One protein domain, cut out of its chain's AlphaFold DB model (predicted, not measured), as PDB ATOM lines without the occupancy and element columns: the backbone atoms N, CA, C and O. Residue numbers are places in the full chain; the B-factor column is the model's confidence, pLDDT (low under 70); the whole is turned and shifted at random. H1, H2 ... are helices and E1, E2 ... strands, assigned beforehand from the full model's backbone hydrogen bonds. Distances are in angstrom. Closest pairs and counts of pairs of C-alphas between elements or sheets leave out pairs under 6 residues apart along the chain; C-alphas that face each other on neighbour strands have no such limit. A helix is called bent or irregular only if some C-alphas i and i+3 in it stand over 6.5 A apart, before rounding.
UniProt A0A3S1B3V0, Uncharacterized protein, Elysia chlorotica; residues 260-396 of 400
ATOM      1  N   LYS A 260     104.392 103.871  54.569       94.00
ATOM      2  CA  LYS A 260     104.912 103.975  53.188       94.00
ATOM      3  C   LYS A 260     106.220 104.760  53.088       94.00
ATOM      4  O   LYS A 260     107.093 104.390  52.302       94.00
ATOM      5  N   TRP A 261     106.383 105.821  53.884       94.69
ATOM      6  CA  TRP A 261     107.639 106.570  53.945       94.69
ATOM      7  C   TRP A 261     108.769 105.693  54.493       94.69
ATOM      8  O   TRP A 261     109.811 105.583  53.846       94.69
ATOM      9  N   TYR A 262     108.545 104.996  55.612       96.81
ATOM     10  CA  TYR A 262     109.537 104.088  56.198       96.81
ATOM     11  C   TYR A 262     109.895 102.921  55.265       96.81
ATOM     12  O   TYR A 262     111.080 102.639  55.077       96.81
ATOM     13  N   LEU A 263     108.907 102.306  54.603       97.50
ATOM     14  CA  LEU A 263     109.101 101.246  53.598       97.50
ATOM     15  C   LEU A 263     109.948 101.682  52.389       97.50
ATOM     16  O   LEU A 263     110.601 100.849  51.757       97.50
ATOM     17  N   ASN A 264     109.951 102.974  52.049       96.06
ATOM     18  CA  ASN A 264     110.795 103.515  50.985       96.06
ATOM     19  C   ASN A 264     112.169 103.970  51.510       96.06
ATOM     20  O   ASN A 264     113.194 103.652  50.912       96.06
ATOM     21  N   ALA A 265     112.207 104.668  52.647       93.81
ATOM     22  CA  ALA A 265     113.423 105.207  53.259       93.81
ATOM     23  C   ALA A 265     114.428 104.108  53.650       93.81
ATOM     24  O   ALA A 265     115.626 104.221  53.390       93.81
ATOM     25  N   THR A 266     113.933 103.008  54.219       97.75
ATOM     26  CA  THR A 266     114.748 101.865  54.669       97.75
ATOM     27  C   THR A 266     115.376 101.063  53.524       97.75
ATOM     28  O   THR A 266     116.323 100.317  53.761       97.75
ATOM     29  N   ARG A 267     114.964 101.275  52.263       97.38
ATOM     30  CA  ARG A 267     115.635 100.685  51.084       97.38
ATOM     31  C   ARG A 267     117.116 101.065  51.009       97.38
ATOM     32  O   ARG A 267     117.930 100.257  50.571       97.38
ATOM     33  N   ASN A 268     117.478 102.261  51.481       97.19
ATOM     34  CA  ASN A 268     118.867 102.655  51.708       97.19
ATOM     35  C   ASN A 268     119.124 102.812  53.212       97.19
ATOM     36  O   ASN A 268     119.132 103.915  53.757       97.19
ATOM     37  N   CYS A 269     119.386 101.691  53.884       97.56
ATOM     38  CA  CYS A 269     119.678 101.664  55.316       97.56
ATOM     39  C   CYS A 269     120.869 102.534  55.756       97.56
ATOM     40  O   CYS A 269     120.928 102.907  56.927       97.56
ATOM     41  N   SER A 270     121.829 102.844  54.873       94.56
ATOM     42  CA  SER A 270     122.940 103.741  55.222       94.56
ATOM     43  C   SER A 270     122.443 105.181  55.317       94.56
ATOM     44  O   SER A 270     122.611 105.824  56.351       94.56
ATOM     45  N   TRP A 271     121.746 105.639  54.272       94.19
ATOM     46  CA  TRP A 271     121.094 106.946  54.234       94.19
ATOM     47  C   TRP A 271     120.084 107.100  55.375       94.19
ATOM     48  O   TRP A 271     120.172 108.068  56.116       94.19
ATOM     49  N   PHE A 272     119.203 106.116  55.588       95.25
ATOM     50  CA  PHE A 272     118.204 106.129  56.663       95.25
ATOM     51  C   PHE A 272     118.836 106.326  58.050       95.25
ATOM     52  O   PHE A 272     118.422 107.205  58.800       95.25
ATOM     53  N   LYS A 273     119.881 105.557  58.387       92.31
ATOM     54  CA  LYS A 273     120.558 105.694  59.689       92.31
ATOM     55  C   LYS A 273     121.250 107.048  59.845       92.31
ATOM     56  O   LYS A 273     121.258 107.587  60.949       92.31
ATOM     57  N   GLN A 274     121.786 107.604  58.758       85.81
ATOM     58  CA  GLN A 274     122.415 108.923  58.754       85.81
ATOM     59  C   GLN A 274     121.386 110.057  58.893       85.81
ATOM     60  O   GLN A 274     121.534 110.892  59.778       85.81
ATOM     61  N   THR A 275     120.324 110.075  58.081       84.06
ATOM     62  CA  THR A 275     119.329 111.163  58.063       84.06
ATOM     63  C   THR A 275     118.357 111.128  59.235       84.06
ATOM     64  O   THR A 275     117.869 112.178  59.642       84.06
ATOM     65  N   ARG A 276     118.107 109.958  59.838       91.00
ATOM     66  CA  ARG A 276     117.429 109.880  61.142       91.00
ATOM     67  C   ARG A 276     118.360 110.206  62.314       91.00
ATOM     68  O   ARG A 276     117.855 110.538  63.381       91.00
ATOM     69  N   GLY A 277     119.684 110.163  62.141       86.50
ATOM     70  CA  GLY A 277     120.655 110.509  63.187       86.50
ATOM     71  C   GLY A 277     120.883 109.404  64.226       86.50
ATOM     72  O   GLY A 277     120.910 109.674  65.423       86.50
ATOM     73  N   TYR A 278     121.026 108.147  63.793       92.19
ATOM     74  CA  TYR A 278     121.306 107.027  64.698       92.19
ATOM     75  C   TYR A 278     122.754 107.020  65.201       92.19
ATOM     76  O   TYR A 278     123.707 107.032  64.418       92.19
ATOM     77  N   VAL A 279     122.917 106.853  66.516       92.31
ATOM     78  CA  VAL A 279     124.212 106.593  67.157       92.31
ATOM     79  C   VAL A 279     124.676 105.174  66.801       92.31
ATOM     80  O   VAL A 279     124.238 104.182  67.379       92.31
ATOM     81  N   THR A 280     125.538 105.064  65.788       91.06
ATOM     82  CA  THR A 280     125.973 103.780  65.198       91.06
ATOM     83  C   THR A 280     127.305 103.245  65.739       91.06
ATOM     84  O   THR A 280     127.716 102.147  65.365       91.06
ATOM     85  N   SER A 281     127.935 103.959  66.675       88.44
ATOM     86  CA  SER A 281     129.100 103.543  67.470       88.44
ATOM     87  C   SER A 281     128.760 103.536  68.972       88.44
ATOM     88  O   SER A 281     127.802 104.173  69.399       88.44
ATOM     89  N   ALA A 282     129.522 102.802  69.789       89.00
ATOM     90  CA  ALA A 282     129.468 102.971  71.246       89.00
ATOM     91  C   ALA A 282     130.241 104.246  71.620       89.00
ATOM     92  O   ALA A 282     131.381 104.387  71.163       89.00
ATOM     93  N   LEU A 283     129.642 105.142  72.413       87.56
ATOM     94  CA  LEU A 283     130.217 106.461  72.719       87.56
ATOM     95  C   LEU A 283     131.372 106.349  73.729       87.56
ATOM     96  O   LEU A 283     132.422 106.955  73.533       87.56
ATOM     97  N   THR A 284     131.212 105.517  74.761       90.88
ATOM     98  CA  THR A 284     132.242 105.209  75.766       90.88
ATOM     99  C   THR A 284     132.648 103.729  75.769       90.88
ATOM    100  O   THR A 284     131.993 102.864  75.175       90.88
ATOM    101  N   GLN A 285     133.746 103.410  76.465       89.94
ATOM    102  CA  GLN A 285     134.133 102.020  76.734       89.94
ATOM    103  C   GLN A 285     133.210 101.359  77.774       89.94
ATOM    104  O   GLN A 285     132.855 100.196  77.603       89.94
ATOM    105  N   ALA A 286     132.745 102.104  78.784       92.06
ATOM    106  CA  ALA A 286     131.813 101.595  79.794       92.06
ATOM    107  C   ALA A 286     130.498 101.098  79.160       92.06
ATOM    108  O   ALA A 286     130.099  99.953  79.367       92.06
ATOM    109  N   GLU A 287     129.882 101.900  78.281       90.88
ATOM    110  CA  GLU A 287     128.720 101.481  77.478       90.88
ATOM    111  C   GLU A 287     128.990 100.228  76.634       90.88
ATOM    112  O   GLU A 287     128.089  99.421  76.420       90.88
ATOM    113  N   ARG A 288     130.216 100.068  76.113       90.12
ATOM    114  CA  ARG A 288     130.621  98.940  75.258       90.12
ATOM    115  C   ARG A 288     130.753  97.627  76.035       90.12
ATOM    116  O   ARG A 288     130.574  96.559  75.441       90.12
ATOM    117  N   GLU A 289     131.086  97.714  77.320       91.44
ATOM    118  CA  GLU A 289     131.288  96.589  78.244       91.44
ATOM    119  C   GLU A 289     130.034  96.256  79.071       91.44
ATOM    120  O   GLU A 289     129.937  95.164  79.644       91.44
ATOM    121  N   PHE A 290     129.025  97.133  79.037       93.75
ATOM    122  CA  PHE A 290     127.720  96.953  79.675       93.75
ATOM    123  C   PHE A 290     126.559  96.919  78.650       93.75
ATOM    124  O   PHE A 290     125.764  97.857  78.586       93.75
ATOM    125  N   PRO A 291     126.416  95.861  77.820       94.12
ATOM    126  CA  PRO A 291     125.299  95.773  76.883       94.12
ATOM    127  C   PRO A 291     123.967  95.536  77.601       94.12
ATOM    128  O   PRO A 291     123.878  94.709  78.511       94.12
ATOM    129  N   ILE A 292     122.916  96.196  77.126       96.69
ATOM    130  CA  ILE A 292     121.532  96.035  77.589       96.69
ATOM    131  C   ILE A 292     120.716  95.335  76.491       96.69
ATOM    132  O   ILE A 292     120.989  95.506  75.298       96.69
ATOM    133  N   ALA A 293     119.734  94.531  76.889       97.31
ATOM    134  CA  ALA A 293     118.711  93.989  76.008       97.31
ATOM    135  C   ALA A 293     117.375  94.704  76.238       97.31
ATOM    136  O   ALA A 293     116.978  94.930  77.378       97.31
ATOM    137  N   PHE A 294     116.684  95.026  75.150       98.38
ATOM    138  CA  PHE A 294     115.368  95.649  75.165       98.38
ATOM    139  C   PHE A 294     114.341  94.765  74.458       98.38
ATOM    140  O   PHE A 294     114.617  94.274  73.357       98.38
ATOM    141  N   SER A 295     113.150  94.614  75.031       98.19
ATOM    142  CA  SER A 295     111.944  94.298  74.257       98.19
ATOM    143  C   SER A 295     111.170  95.584  73.957       98.19
ATOM    144  O   SER A 295     111.261  96.568  74.689       98.19
ATOM    145  N   MET A 296     110.439  95.592  72.847       98.50
ATOM    146  CA  MET A 296     109.549  96.677  72.438       98.50
ATOM    147  C   MET A 296     108.231  96.068  71.965       98.50
ATOM    148  O   MET A 296     108.185  95.481  70.882       98.50
ATOM    149  N   LEU A 297     107.176  96.195  72.772       98.06
ATOM    150  CA  LEU A 297     105.820  95.770  72.425       98.06
ATOM    151  C   LEU A 297     105.092  96.910  71.702       98.06
ATOM    152  O   LEU A 297     104.850  97.974  72.280       98.06
ATOM    153  N   VAL A 298     104.754  96.714  70.424       98.25
ATOM    154  CA  VAL A 298     104.191  97.781  69.579       98.25
ATOM    155  C   VAL A 298     102.995  97.304  68.749       98.25
ATOM    156  O   VAL A 298     102.925  96.153  68.326       98.25
ATOM    157  N   PHE A 299     102.037  98.199  68.495       97.12
ATOM    158  CA  PHE A 299     100.811  97.868  67.747       97.12
ATOM    159  C   PHE A 299     100.323  98.958  66.775       97.12
ATOM    160  O   PHE A 299      99.439  98.689  65.963       97.12
ATOM    161  N   LYS A 300     100.883 100.174  66.840       94.31
ATOM    162  CA  LYS A 300     100.572 101.311  65.956       94.31
ATOM    163  C   LYS A 300     101.705 102.349  65.957       94.31
ATOM    164  O   LYS A 300     102.678 102.191  66.690       94.31
ATOM    165  N   ASP A 301     101.547 103.399  65.148       93.94
ATOM    166  CA  ASP A 301     102.380 104.613  65.111       93.94
ATOM    167  C   ASP A 301     103.883 104.359  64.909       93.94
ATOM    168  O   ASP A 301     104.716 104.584  65.786       93.94
ATOM    169  N   VAL A 302     104.247 103.921  63.697       95.81
ATOM    170  CA  VAL A 302     105.637 103.584  63.323       95.81
ATOM    171  C   VAL A 302     106.633 104.724  63.565       95.81
ATOM    172  O   VAL A 302     107.787 104.458  63.888       95.81
ATOM    173  N   GLU A 303     106.203 105.988  63.489       94.19
ATOM    174  CA  GLU A 303     107.058 107.122  63.843       94.19
ATOM    175  C   GLU A 303     107.395 107.173  65.341       94.19
ATOM    176  O   GLU A 303     108.542 107.456  65.684       94.19
ATOM    177  N   MET A 304     106.455 106.845  66.236       94.62
ATOM    178  CA  MET A 304     106.744 106.744  67.671       94.62
ATOM    179  C   MET A 304     107.692 105.577  67.953       94.62
ATOM    180  O   MET A 304     108.688 105.759  68.651       94.62
ATOM    181  N   VAL A 305     107.446 104.417  67.334       97.12
ATOM    182  CA  VAL A 305     108.309 103.227  67.446       97.12
ATOM    183  C   VAL A 305     109.738 103.523  66.981       97.12
ATOM    184  O   VAL A 305     110.699 103.182  67.668       97.12
ATOM    185  N   GLU A 306     109.900 104.193  65.839       96.81
ATOM    186  CA  GLU A 306     111.213 104.559  65.305       96.81
ATOM    187  C   GLU A 306     111.901 105.651  66.133       96.81
ATOM    188  O   GLU A 306     113.109 105.583  66.359       96.81
ATOM    189  N   ARG A 307     111.143 106.629  66.642       96.00
ATOM    190  CA  ARG A 307     111.654 107.693  67.513       96.00
ATOM    191  C   ARG A 307     112.128 107.146  68.863       96.00
ATOM    192  O   ARG A 307     113.203 107.550  69.308       96.00
ATOM    193  N   LEU A 308     111.384 106.218  69.469       97.81
ATOM    194  CA  LEU A 308     111.786 105.491  70.676       97.81
ATOM    195  C   LEU A 308     113.033 104.643  70.407       97.81
ATOM    196  O   LEU A 308     114.041 104.815  71.093       97.81
ATOM    197  N   LEU A 309     113.002 103.793  69.369       98.12
ATOM    198  CA  LEU A 309     114.146 102.964  68.981       98.12
ATOM    199  C   LEU A 309     115.400 103.822  68.801       98.12
ATOM    200  O   LEU A 309     116.429 103.511  69.389       98.12
ATOM    201  N   ARG A 310     115.314 104.932  68.060       97.12
ATOM    202  CA  ARG A 310     116.421 105.874  67.850       97.12
ATOM    203  C   ARG A 310     116.996 106.444  69.146       97.12
ATOM    204  O   ARG A 310     118.217 106.555  69.242       97.12
ATOM    205  N   ALA A 311     116.158 106.793  70.123       97.25
ATOM    206  CA  ALA A 311     116.619 107.343  71.396       97.25
ATOM    207  C   ALA A 311     117.464 106.318  72.178       97.25
ATOM    208  O   ALA A 311     118.608 106.604  72.554       97.25
ATOM    209  N   VAL A 312     116.943 105.094  72.341       97.38
ATOM    210  CA  VAL A 312     117.619 104.022  73.096       97.38
ATOM    211  C   VAL A 312     118.670 103.246  72.291       97.38
ATOM    212  O   VAL A 312     119.422 102.469  72.883       97.38
ATOM    213  N   TYR A 313     118.750 103.404  70.963       97.81
ATOM    214  CA  TYR A 313     119.630 102.592  70.113       97.81
ATOM    215  C   TYR A 313     121.117 102.848  70.383       97.81
ATOM    216  O   TYR A 313     121.613 103.964  70.219       97.81
ATOM    217  N   ARG A 314     121.858 101.780  70.695       96.06
ATOM    218  CA  ARG A 314     123.326 101.713  70.651       96.06
ATOM    219  C   ARG A 314     123.751 100.365  70.048       96.06
ATOM    220  O   ARG A 314     123.109  99.349  70.318       96.06
ATOM    221  N   PRO A 315     124.828 100.297  69.246       93.75
ATOM    222  CA  PRO A 315     125.157  99.110  68.448       93.75
ATOM    223  C   PRO A 315     125.606  97.885  69.258       93.75
ATOM    224  O   PRO A 315     125.598  96.776  68.730       93.75
ATOM    225  N   GLN A 316     126.032  98.059  70.512       92.69
ATOM    226  CA  GLN A 316     126.431  96.950  71.381       92.69
ATOM    227  C   GLN A 316     125.249  96.232  72.043       92.69
ATOM    228  O   GLN A 316     125.416  95.078  72.443       92.69
ATOM    229  N   ASN A 317     124.089  96.887  72.140       95.94
ATOM    230  CA  ASN A 317     122.875  96.389  72.789       95.94
ATOM    231  C   ASN A 317     122.120  95.371  71.910       95.94
ATOM    232  O   ASN A 317     122.512  95.087  70.770       95.94
ATOM    233  N   ARG A 318     121.037  94.801  72.445       95.94
ATOM    234  CA  ARG A 318     120.083  93.959  71.706       95.94
ATOM    235  C   ARG A 318     118.677  94.540  71.802       95.94
ATOM    236  O   ARG A 318     118.316  95.087  72.837       95.94
ATOM    237  N   TYR A 319     117.890  94.380  70.744       98.00
ATOM    238  CA  TYR A 319     116.514  94.861  70.659       98.00
ATOM    239  C   TYR A 319     115.644  93.794  69.991       98.00
ATOM    240  O   TYR A 319     115.935  93.377  68.868       98.00
ATOM    241  N   CYS A 320     114.578  93.375  70.663       98.25
ATOM    242  CA  CYS A 320     113.512  92.568  70.089       98.25
ATOM    243  C   CYS A 320     112.267  93.436  69.951       98.25
ATOM    244  O   CYS A 320     111.808  94.009  70.935       98.25
ATOM    245  N   ILE A 321     111.731  93.543  68.739       98.62
ATOM    246  CA  ILE A 321     110.490  94.271  68.481       98.62
ATOM    247  C   ILE A 321     109.393  93.247  68.214       98.62
ATOM    248  O   ILE A 321     109.428  92.534  67.205       98.62
ATOM    249  N   HIS A 322     108.427  93.175  69.126       98.62
ATOM    250  CA  HIS A 322     107.204  92.404  68.943       98.62
ATOM    251  C   HIS A 322     106.114  93.317  68.392       98.62
ATOM    252  O   HIS A 322     105.904  94.425  68.882       98.62
ATOM    253  N   VAL A 323     105.425  92.835  67.360       98.62
ATOM    254  CA  VAL A 323     104.275  93.515  66.767       98.62
ATOM    255  C   VAL A 323     103.033  92.659  66.990       98.62
ATOM    256  O   VAL A 323     102.978  91.533  66.477       98.62
ATOM    257  N   ASP A 324     102.035  93.198  67.700       98.31
ATOM    258  CA  ASP A 324     100.744  92.532  67.958       98.31
ATOM    259  C   ASP A 324     100.190  91.920  66.660       98.31
ATOM    260  O   ASP A 324     100.237  92.552  65.604       98.31
ATOM    261  N   ALA A 325      99.688  90.684  66.703       98.19
ATOM    262  CA  ALA A 325      99.121  89.984  65.551       98.19
ATOM    263  C   ALA A 325      97.989  90.763  64.844       98.19
ATOM    264  O   ALA A 325      97.885  90.681  63.621       98.19
ATOM    265  N   LYS A 326      97.209  91.561  65.587       97.31
ATOM    266  CA  LYS A 326      96.133  92.440  65.089       97.31
ATOM    267  C   LYS A 326      96.633  93.736  64.449       97.31
ATOM    268  O   LYS A 326      95.850  94.425  63.800       97.31
ATOM    269  N   ALA A 327      97.894  94.107  64.674       97.31
ATOM    270  CA  ALA A 327      98.441  95.354  64.156       97.31
ATOM    271  C   ALA A 327      98.461  95.355  62.620       97.31
ATOM    272  O   ALA A 327      98.758  94.329  61.993       97.31
ATOM    273  N   ASP A 328      98.172  96.525  62.048       97.50
ATOM    274  CA  ASP A 328      97.998  96.735  60.611       97.50
ATOM    275  C   ASP A 328      99.162  96.141  59.772       97.50
ATOM    276  O   ASP A 328     100.331  96.283  60.154       97.50
ATOM    277  N   PRO A 329      98.886  95.474  58.630       97.81
ATOM    278  CA  PRO A 329      99.929  94.854  57.814       97.81
ATOM    279  C   PRO A 329     100.982  95.827  57.264       97.81
ATOM    280  O   PRO A 329     102.146  95.439  57.138       97.81
ATOM    281  N   GLU A 330     100.619  97.075  56.953       97.50
ATOM    282  CA  GLU A 330     101.562  98.085  56.466       97.50
ATOM    283  C   GLU A 330     102.423  98.633  57.614       97.50
ATOM    284  O   GLU A 330     103.635  98.780  57.452       97.50
ATOM    285  N   PHE A 331     101.839  98.832  58.802       97.75
ATOM    286  CA  PHE A 331     102.588  99.108  60.035       97.75
ATOM    287  C   PHE A 331     103.592  97.988  60.354       97.75
ATOM    288  O   PHE A 331     104.774  98.272  60.561       97.75
ATOM    289  N   PHE A 332     103.164  96.719  60.335       98.50
ATOM    290  CA  PHE A 332     104.051  95.572  60.558       98.50
ATOM    291  C   PHE A 332     105.209  95.552  59.552       98.50
ATOM    292  O   PHE A 332     106.371  95.431  59.951       98.50
ATOM    293  N   ALA A 333     104.911  95.721  58.260       98.50
ATOM    294  CA  ALA A 333     105.922  95.751  57.209       98.50
ATOM    295  C   ALA A 333     106.904  96.925  57.387       98.50
ATOM    296  O   ALA A 333     108.110  96.752  57.210       98.50
ATOM    297  N   ALA A 334     106.421  98.107  57.784       98.44
ATOM    298  CA  ALA A 334     107.260  99.278  58.024       98.44
ATOM    299  C   ALA A 334     108.193  99.096  59.235       98.44
ATOM    300  O   ALA A 334     109.388  99.377  59.126       98.44
ATOM    301  N   VAL A 335     107.695  98.560  60.356       98.50
ATOM    302  CA  VAL A 335     108.522  98.240  61.538       98.50
ATOM    303  C   VAL A 335     109.556  97.157  61.203       98.50
ATOM    304  O   VAL A 335     110.734  97.310  61.533       98.50
ATOM    305  N   GLN A 336     109.162  96.107  60.472       98.50
ATOM    306  CA  GLN A 336     110.080  95.071  59.988       98.50
ATOM    307  C   GLN A 336     111.175  95.650  59.075       98.50
ATOM    308  O   GLN A 336     112.346  95.273  59.194       98.50
ATOM    309  N   ALA A 337     110.827  96.593  58.197       98.38
ATOM    310  CA  ALA A 337     111.782  97.257  57.319       98.38
ATOM    311  C   ALA A 337     112.767  98.152  58.096       98.38
ATOM    312  O   ALA A 337     113.971  98.090  57.831       98.38
ATOM    313  N   VAL A 338     112.305  98.892  59.117       98.38
ATOM    314  CA  VAL A 338     113.173  99.659  60.036       98.38
ATOM    315  C   VAL A 338     114.135  98.728  60.779       98.38
ATOM    316  O   VAL A 338     115.349  98.942  60.730       98.38
ATOM    317  N   ALA A 339     113.633  97.647  61.385       98.06
ATOM    318  CA  ALA A 339     114.458  96.648  62.071       98.06
ATOM    319  C   ALA A 339     115.534  96.040  61.148       98.06
ATOM    320  O   ALA A 339     116.679  95.838  61.564       98.06
ATOM    321  N   SER A 340     115.209  95.822  59.867       97.62
ATOM    322  CA  SER A 340     116.132  95.249  58.876       97.62
ATOM    323  C   SER A 340     117.408  96.076  58.643       97.62
ATOM    324  O   SER A 340     118.421  95.523  58.203       97.62
ATOM    325  N   CYS A 341     117.409  97.369  58.986       98.12
ATOM    326  CA  CYS A 341     118.573  98.248  58.852       98.12
ATOM    327  C   CYS A 341     119.621  98.109  59.968       98.12
ATOM    328  O   CYS A 341     120.736  98.634  59.832       98.12
ATOM    329  N   PHE A 342     119.312  97.360  61.029       96.56
ATOM    330  CA  PHE A 342     120.152  97.174  62.218       96.56
ATOM    331  C   PHE A 342     120.519  95.694  62.432       96.56
ATOM    332  O   PHE A 342     120.485  95.165  63.544       96.56
ATOM    333  N   ARG A 343     120.873  95.012  61.332       86.75
ATOM    334  CA  ARG A 343     121.268  93.593  61.322       86.75
ATOM    335  C   ARG A 343     122.347  93.308  62.374       86.75
ATOM    336  O   ARG A 343     123.453  93.836  62.285       86.75
ATOM    337  N   GLY A 344     122.020  92.442  63.334       87.06
ATOM    338  CA  GLY A 344     122.915  92.002  64.412       87.06
ATOM    339  C   GLY A 344     122.633  92.625  65.785       87.06
ATOM    340  O   GLY A 344     123.021  92.029  66.786       87.06
ATOM    341  N   SER A 345     121.924  93.756  65.853       93.56
ATOM    342  CA  SER A 345     121.495  94.389  67.113       93.56
ATOM    343  C   SER A 345     119.974  94.404  67.285       93.56
ATOM    344  O   SER A 345     119.511  94.182  68.400       93.56
ATOM    345  N   VAL A 346     119.193  94.582  66.211       97.12
ATOM    346  CA  VAL A 346     117.717  94.534  66.238       97.12
ATOM    347  C   VAL A 346     117.199  93.259  65.557       97.12
ATOM    348  O   VAL A 346     117.762  92.797  64.560       97.12
ATOM    349  N   ARG A 347     116.114  92.693  66.093       94.88
ATOM    350  CA  ARG A 347     115.392  91.514  65.593       94.88
ATOM    351  C   ARG A 347     113.877  91.722  65.759       94.88
ATOM    352  O   ARG A 347     113.442  92.306  66.744       94.88
ATOM    353  N   MET A 348     113.082  91.238  64.804       98.00
ATOM    354  CA  MET A 348     111.628  91.082  64.982       98.00
ATOM    355  C   MET A 348     111.356  89.799  65.769       98.00
ATOM    356  O   MET A 348     112.060  88.813  65.536       98.00
ATOM    357  N   SER A 349     110.351  89.789  66.646       97.69
ATOM    358  CA  SER A 349     110.013  88.597  67.433       97.69
ATOM    359  C   SER A 349     109.703  87.379  66.546       97.69
ATOM    360  O   SER A 349     109.065  87.497  65.496       97.69
ATOM    361  N   SER A 350     110.142  86.190  66.967       97.50
ATOM    362  CA  SER A 350     109.945  84.929  66.226       97.50
ATOM    363  C   SER A 350     108.478  84.501  66.132       97.50
ATOM    364  O   SER A 350     108.093  83.781  65.210       97.50
ATOM    365  N   ARG A 351     107.646  84.982  67.060       97.88
ATOM    366  CA  ARG A 351     106.185  84.845  67.080       97.88
ATOM    367  C   ARG A 351     105.534  86.220  67.222       97.88
ATOM    368  O   ARG A 351     106.023  87.063  67.976       97.88
ATOM    369  N   ARG A 352     104.395  86.420  66.552       97.94
ATOM    370  CA  ARG A 352     103.420  87.478  66.880       97.94
ATOM    371  C   ARG A 352     102.353  86.884  67.804       97.94
ATOM    372  O   ARG A 352     102.093  85.685  67.746       97.94
ATOM    373  N   VAL A 353     101.766  87.720  68.652       98.31
ATOM    374  CA  VAL A 353     100.737  87.359  69.644       98.31
ATOM    375  C   VAL A 353      99.611  88.375  69.513       98.31
ATOM    376  O   VAL A 353      99.893  89.558  69.335       98.31
ATOM    377  N   ASP A 354      98.360  87.926  69.575       98.19
ATOM    378  CA  ASP A 354      97.192  88.799  69.716       98.19
ATOM    379  C   ASP A 354      97.127  89.269  71.178       98.19
ATOM    380  O   ASP A 354      96.843  88.469  72.071       98.19
ATOM    381  N   VAL A 355      97.461  90.536  71.455       97.06
ATOM    382  CA  VAL A 355      97.579  91.012  72.841       97.06
ATOM    383  C   VAL A 355      96.227  91.515  73.334       97.06
ATOM    384  O   VAL A 355      95.779  92.613  73.000       97.06
ATOM    385  N   THR A 356      95.552  90.711  74.149       97.25
ATOM    386  CA  THR A 356      94.351  91.121  74.886       97.25
ATOM    387  C   THR A 356      94.747  91.680  76.253       97.25
ATOM    388  O   THR A 356      95.377  90.991  77.062       97.25
ATOM    389  N   TRP A 357      94.391  92.943  76.507       94.62
ATOM    390  CA  TRP A 357      94.747  93.675  77.728       94.62
ATOM    391  C   TRP A 357      94.259  92.971  79.006       94.62
ATOM    392  O   TRP A 357      93.210  92.334  79.009       94.62
ATOM    393  N   ALA A 358      95.040  93.086  80.087       95.06
ATOM    394  CA  ALA A 358      94.832  92.404  81.372       95.06
ATOM    395  C   ALA A 358      94.717  90.861  81.305       95.06
ATOM    396  O   ALA A 358      94.175  90.237  82.215       95.06
ATOM    397  N   THR A 359      95.277  90.225  80.268       97.69
ATOM    398  CA  THR A 359      95.403  88.758  80.178       97.69
ATOM    399  C   THR A 359      96.863  88.318  80.018       97.69
ATOM    400  O   THR A 359      97.755  89.138  79.791       97.69
ATOM    401  N   PHE A 360      97.120  87.006  80.091       97.75
ATOM    402  CA  PHE A 360      98.455  86.421  79.904       97.75
ATOM    403  C   PHE A 360      99.138  86.831  78.584       97.75
ATOM    404  O   PHE A 360     100.363  86.938  78.547       97.75
ATOM    405  N   THR A 361      98.382  87.143  77.525       97.50
ATOM    406  CA  THR A 361      98.948  87.568  76.230       97.50
ATOM    407  C   THR A 361      99.698  88.903  76.289       97.50
ATOM    408  O   THR A 361     100.359  89.254  75.321       97.50
ATOM    409  N   VAL A 362      99.612  89.656  77.394       96.56
ATOM    410  CA  VAL A 362     100.468  90.833  77.649       96.56
ATOM    411  C   VAL A 362     101.891  90.407  78.043       96.56
ATOM    412  O   VAL A 362     102.851  91.070  77.670       96.56
ATOM    413  N   LEU A 363     102.037  89.281  78.752       97.62
ATOM    414  CA  LEU A 363     103.324  88.741  79.209       97.62
ATOM    415  C   LEU A 363     103.967  87.790  78.185       97.62
ATOM    416  O   LEU A 363     105.187  87.770  78.049       97.62
ATOM    417  N   GLU A 364     103.170  87.012  77.446       98.38
ATOM    418  CA  GLU A 364     103.670  86.101  76.405       98.38
ATOM    419  C   GLU A 364     104.686  86.736  75.422       98.38
ATOM    420  O   GLU A 364     105.739  86.127  75.204       98.38
ATOM    421  N   PRO A 365     104.456  87.933  74.839       98.12
ATOM    422  CA  PRO A 365     105.400  88.534  73.898       98.12
ATOM    423  C   PRO A 365     106.717  88.973  74.550       98.12
ATOM    424  O   PRO A 365     107.755  88.925  73.890       98.12
ATOM    425  N   GLU A 366     106.711  89.318  75.843       97.75
ATOM    426  CA  GLU A 366     107.939  89.588  76.602       97.75
ATOM    427  C   GLU A 366     108.779  88.317  76.730       97.75
ATOM    428  O   GLU A 366     109.976  88.337  76.460       97.75
ATOM    429  N   LEU A 367     108.144  87.189  77.070       98.31
ATOM    430  CA  LEU A 367     108.807  85.886  77.191       98.31
ATOM    431  C   LEU A 367     109.366  85.401  75.842       98.31
ATOM    432  O   LEU A 367     110.482  84.879  75.789       98.31
ATOM    433  N   ILE A 368     108.632  85.624  74.746       98.38
ATOM    434  CA  ILE A 368     109.112  85.380  73.376       98.38
ATOM    435  C   ILE A 368     110.342  86.249  73.087       98.38
ATOM    436  O   ILE A 368     111.372  85.723  72.666       98.38
ATOM    437  N   CYS A 369     110.282  87.553  73.374       98.12
ATOM    438  CA  CYS A 369     111.424  88.434  73.162       98.12
ATOM    439  C   CYS A 369     112.628  88.072  74.043       98.12
ATOM    440  O   CYS A 369     113.750  88.097  73.545       98.12
ATOM    441  N   MET A 370     112.439  87.682  75.310       96.56
ATOM    442  CA  MET A 370     113.521  87.184  76.172       96.56
ATOM    443  C   MET A 370     114.232  85.978  75.543       96.56
ATOM    444  O   MET A 370     115.464  85.954  75.514       96.56
ATOM    445  N   GLN A 371     113.480  85.018  74.993       95.75
ATOM    446  CA  GLN A 371     114.040  83.866  74.281       95.75
ATOM    447  C   GLN A 371     114.785  84.299  73.006       95.75
ATOM    448  O   GLN A 371     115.947  83.937  72.822       95.75
ATOM    449  N   ASP A 372     114.177  85.146  72.170       95.38
ATOM    450  CA  ASP A 372     114.797  85.646  70.936       95.38
ATOM    451  C   ASP A 372     116.113  86.405  71.203       95.38
ATOM    452  O   ASP A 372     117.083  86.246  70.454       95.38
ATOM    453  N   LEU A 373     116.156  87.208  72.274       94.12
ATOM    454  CA  LEU A 373     117.316  87.980  72.746       94.12
ATOM    455  C   LEU A 373     118.393  87.095  73.386       94.12
ATOM    456  O   LEU A 373     119.585  87.406  73.290       94.12
ATOM    457  N   TRP A 374     117.998  86.001  74.035       91.19
ATOM    458  CA  TRP A 374     118.920  84.993  74.549       91.19
ATOM    459  C   TRP A 374     119.584  84.225  73.402       91.19
ATOM    460  O   TRP A 374     120.807  84.086  73.387       91.19
ATOM    461  N   ASP A 375     118.817  83.829  72.385       89.38
ATOM    462  CA  ASP A 375     119.326  83.099  71.219       89.38
ATOM    463  C   ASP A 375     120.168  83.979  70.276       89.38
ATOM    464  O   ASP A 375     121.093  83.475  69.634       89.38
ATOM    465  N   MET A 376     119.928  85.300  70.228       86.19
ATOM    466  CA  MET A 376     120.835  86.259  69.567       86.19
ATOM    467  C   MET A 376     122.261  86.190  70.130       86.19
ATOM    468  O   MET A 376     123.222  86.161  69.358       86.19
ATOM    469  N   ASP A 377     122.406  86.141  71.457       79.06
ATOM    470  CA  ASP A 377     123.716  86.040  72.110       79.06
ATOM    471  C   ASP A 377     124.213  84.589  72.210       79.06
ATOM    472  O   ASP A 377     125.420  84.357  72.169       79.06
ATOM    473  N   GLY A 378     123.312  83.603  72.251       68.12
ATOM    474  CA  GLY A 378     123.622  82.172  72.186       68.12
ATOM    475  C   GLY A 378     124.308  81.781  70.875       68.12
ATOM    476  O   GLY A 378     125.411  81.232  70.893       68.12
ATOM    477  N   ALA A 379     123.738  82.172  69.731       55.59
ATOM    478  CA  ALA A 379     124.337  81.970  68.404       55.59
ATOM    479  C   ALA A 379     125.656  82.750  68.195       55.59
ATOM    480  O   ALA A 379     126.395  82.516  67.236       55.59
ATOM    481  N   HIS A 380     125.980  83.681  69.094       51.62
ATOM    482  CA  HIS A 380     127.223  84.447  69.099       51.62
ATOM    483  C   HIS A 380     128.132  84.153  70.305       51.62
ATOM    484  O   HIS A 380     129.156  84.822  70.458       51.62
ATOM    485  N   ALA A 381     127.845  83.110  71.097       49.78
ATOM    486  CA  ALA A 381     128.538  82.798  72.354       49.78
ATOM    487  C   ALA A 381     130.042  82.480  72.211       49.78
ATOM    488  O   ALA A 381     130.784  82.585  73.186       49.78
ATOM    489  N   GLN A 382     130.519  82.186  70.994       49.59
ATOM    490  CA  GLN A 382     131.951  82.159  70.650       49.59
ATOM    491  C   GLN A 382     132.665  83.482  71.014       49.59
ATOM    492  O   GLN A 382     133.841  83.495  71.378       49.59
ATOM    493  N   ARG A 383     131.949  84.617  70.993       54.94
ATOM    494  CA  ARG A 383     132.427  85.916  71.488       54.94
ATOM    495  C   ARG A 383     132.264  85.991  73.010       54.94
ATOM    496  O   ARG A 383     131.363  86.659  73.515       54.94
ATOM    497  N   LYS A 384     133.192  85.336  73.714       50.66
ATOM    498  CA  LYS A 384     133.295  85.069  75.169       50.66
ATOM    499  C   LYS A 384     132.901  86.176  76.175       50.66
ATOM    500  O   LYS A 384     132.824  85.881  77.359       50.66
ATOM    501  N   ASN A 385     132.687  87.423  75.742       51.75
ATOM    502  CA  ASN A 385     132.549  88.610  76.596       51.75
ATOM    503  C   ASN A 385     131.365  89.540  76.234       51.75
ATOM    504  O   ASN A 385     131.362  90.702  76.630       51.75
ATOM    505  N   ARG A 386     130.377  89.084  75.441       61.88
ATOM    506  CA  ARG A 386     129.284  89.943  74.920       61.88
ATOM    507  C   ARG A 386     127.865  89.389  75.106       61.88
ATOM    508  O   ARG A 386     127.066  89.444  74.177       61.88
ATOM    509  N   LYS A 387     127.556  88.916  76.316       80.25
ATOM    510  CA  LYS A 387     126.163  88.777  76.777       80.25
ATOM    511  C   LYS A 387     125.642  90.104  77.333       80.25
ATOM    512  O   LYS A 387     126.400  90.809  78.008       80.25
ATOM    513  N   TRP A 388     124.371  90.415  77.091       92.19
ATOM    514  CA  TRP A 388     123.670  91.498  77.789       92.19
ATOM    515  C   TRP A 388     123.601  91.276  79.311       92.19
ATOM    516  O   TRP A 388     123.720  90.152  79.803       92.19
ATOM    517  N   LYS A 389     123.488  92.378  80.063       93.19
ATOM    518  CA  LYS A 389     123.531  92.419  81.536       93.19
ATOM    519  C   LYS A 389     122.147  92.545  82.167       93.19
ATOM    520  O   LYS A 389     121.883  91.916  83.183       93.19
ATOM    521  N   TYR A 390     121.293  93.350  81.544       96.75
ATOM    522  CA  TYR A 390     119.929  93.644  81.969       96.75
ATOM    523  C   TYR A 390     118.981  93.505  80.781       96.75
ATOM    524  O   TYR A 390     119.375  93.756  79.639       96.75
ATOM    525  N   PHE A 391     117.744  93.127  81.085       97.25
ATOM    526  CA  PHE A 391     116.598  93.189  80.189       97.25
ATOM    527  C   PHE A 391     115.700  94.341  80.657       97.25
ATOM    528  O   PHE A 391     115.424  94.445  81.853       97.25
ATOM    529  N   ILE A 392     115.278  95.200  79.733       98.38
ATOM    530  CA  ILE A 392     114.328  96.293  79.971       98.38
ATOM    531  C   ILE A 392     113.207  96.130  78.950       98.38
ATOM    532  O   ILE A 392     113.479  96.149  77.749       98.38
ATOM    533  N   ASN A 393     111.965  95.970  79.396       97.38
ATOM    534  CA  ASN A 393     110.835  96.013  78.481       97.38
ATOM    535  C   ASN A 393     110.334  97.439  78.265       97.38
ATOM    536  O   ASN A 393     110.448  98.289  79.144       97.38
ATOM    537  N   LEU A 394     109.818  97.682  77.063       97.69
ATOM    538  CA  LEU A 394     109.261  98.955  76.628       97.69
ATOM    539  C   LEU A 394     108.004  98.718  75.785       97.69
ATOM    540  O   LEU A 394     107.865  97.715  75.082       97.69
ATOM    541  N   THR A 395     107.124  99.702  75.781       94.50
ATOM    542  CA  THR A 395     105.953  99.819  74.915       94.50
ATOM    543  C   THR A 395     106.168 100.930  73.888       94.50
ATOM    544  O   THR A 395     106.927 101.874  74.107       94.50
ATOM    545  N   GLY A 396     105.461 100.870  72.758       85.62
ATOM    546  CA  GLY A 396     105.569 101.865  71.679       85.62
ATOM    547  C   GLY A 396     105.141 103.306  72.014       85.62
ATOM    548  O   GLY A 396     105.076 104.124  71.097       85.62
TER     549      GLY A 396
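What this domain is: This is residues 260 to 396 of the 400 residues of an uncharacterized protein of Elysia chlorotica (UniProt A0A3S1B3V0). A twisted parallel sheet of four strands forms the middle of a three-layer slab, with H3 and H4 side by side over one face and H5 over the other. Residues 260 to 266 of the kinked H1 pack on H4 away from the sheet, and the short H2 lies at one end, just before E1. The 137 printed residues include five named helices and four named strands, in the order H1 H2 E1 H3 E2 H4 E3 H5 E4; the sheet's order is E3 E2 E1 E4, and the class is mixed, helices and strands. The whole is compact, with a radius of gyration of the C-alphas of 14.7 A and spans of 40 by 35 by 22 A.

Where its parts are: The sheet holds E3, residues 346 to 348, 7.1 A; E2, 318 to 323, 16.6 A; E1, 292 to 298, 19.2 A from C-alpha 292 at (121.532, 96.035, 77.589); and E4, 390 to 395, 16.8 A, ending at C-alpha 395 at (105.953, 99.819, 74.915). The helices are H3, residues 302 to 312, 15.5 A; H4, 329 to 340, 16.2 A; H5, 364 to 378, 20.8 A; H2, 285 to 289, 6.3 A; and H1, 260 to 276, 16.0 A from C-alpha 260 at (104.912, 103.975, 53.188). H1 is irregular, with C-alphas 267 and 270 8.9 A apart, and has a kink of 115 degrees near residue 270.

How they stand to each other: E2 and E1 are parallel at 12 degrees, with N 320 and O 294 2.8 A apart, within hydrogen-bond range. E4 pairs with E1 through N 295 and O 392, 3.1 A, and E3 with E2 through N 347 and O 319, 2.9 A. E1, H3, E2 and E2, H4, E3 are strand-helix-strand units, parallel neighbours joined through a helix; E3, H5, E4 is a split one, with E2 and E1 between its strands; the three crossovers are right-handed. H5 has a height over the sheet of 8.2 A; its closest C-alphas to E2 are Cys 369 and Cys 320, 5.6 A. On the opposite face H3 and H4 touch, closest at the C-alphas of Val 302 and Val 335, 6.3 A. H1 touches H4 with residues 260 to 266 alone, closest at the C-alphas of Leu 263 and Ala 334, 5.2 A. H1 and H2 are not on the sheet and are apart. Every O i to N i+4 pair is within hydrogen-bond range in H2, H3 and H4; in H1 8 of 13 are, in H5 10 of 11.

The domain as a whole: The C-alphas farthest apart, Gln 285 and Thr 356, are 41.3 A apart. The printed part has no cut. The links E3 to H5 and H5 to E4 are long. The model's pLDDT is under 70 at residues 378 to 386.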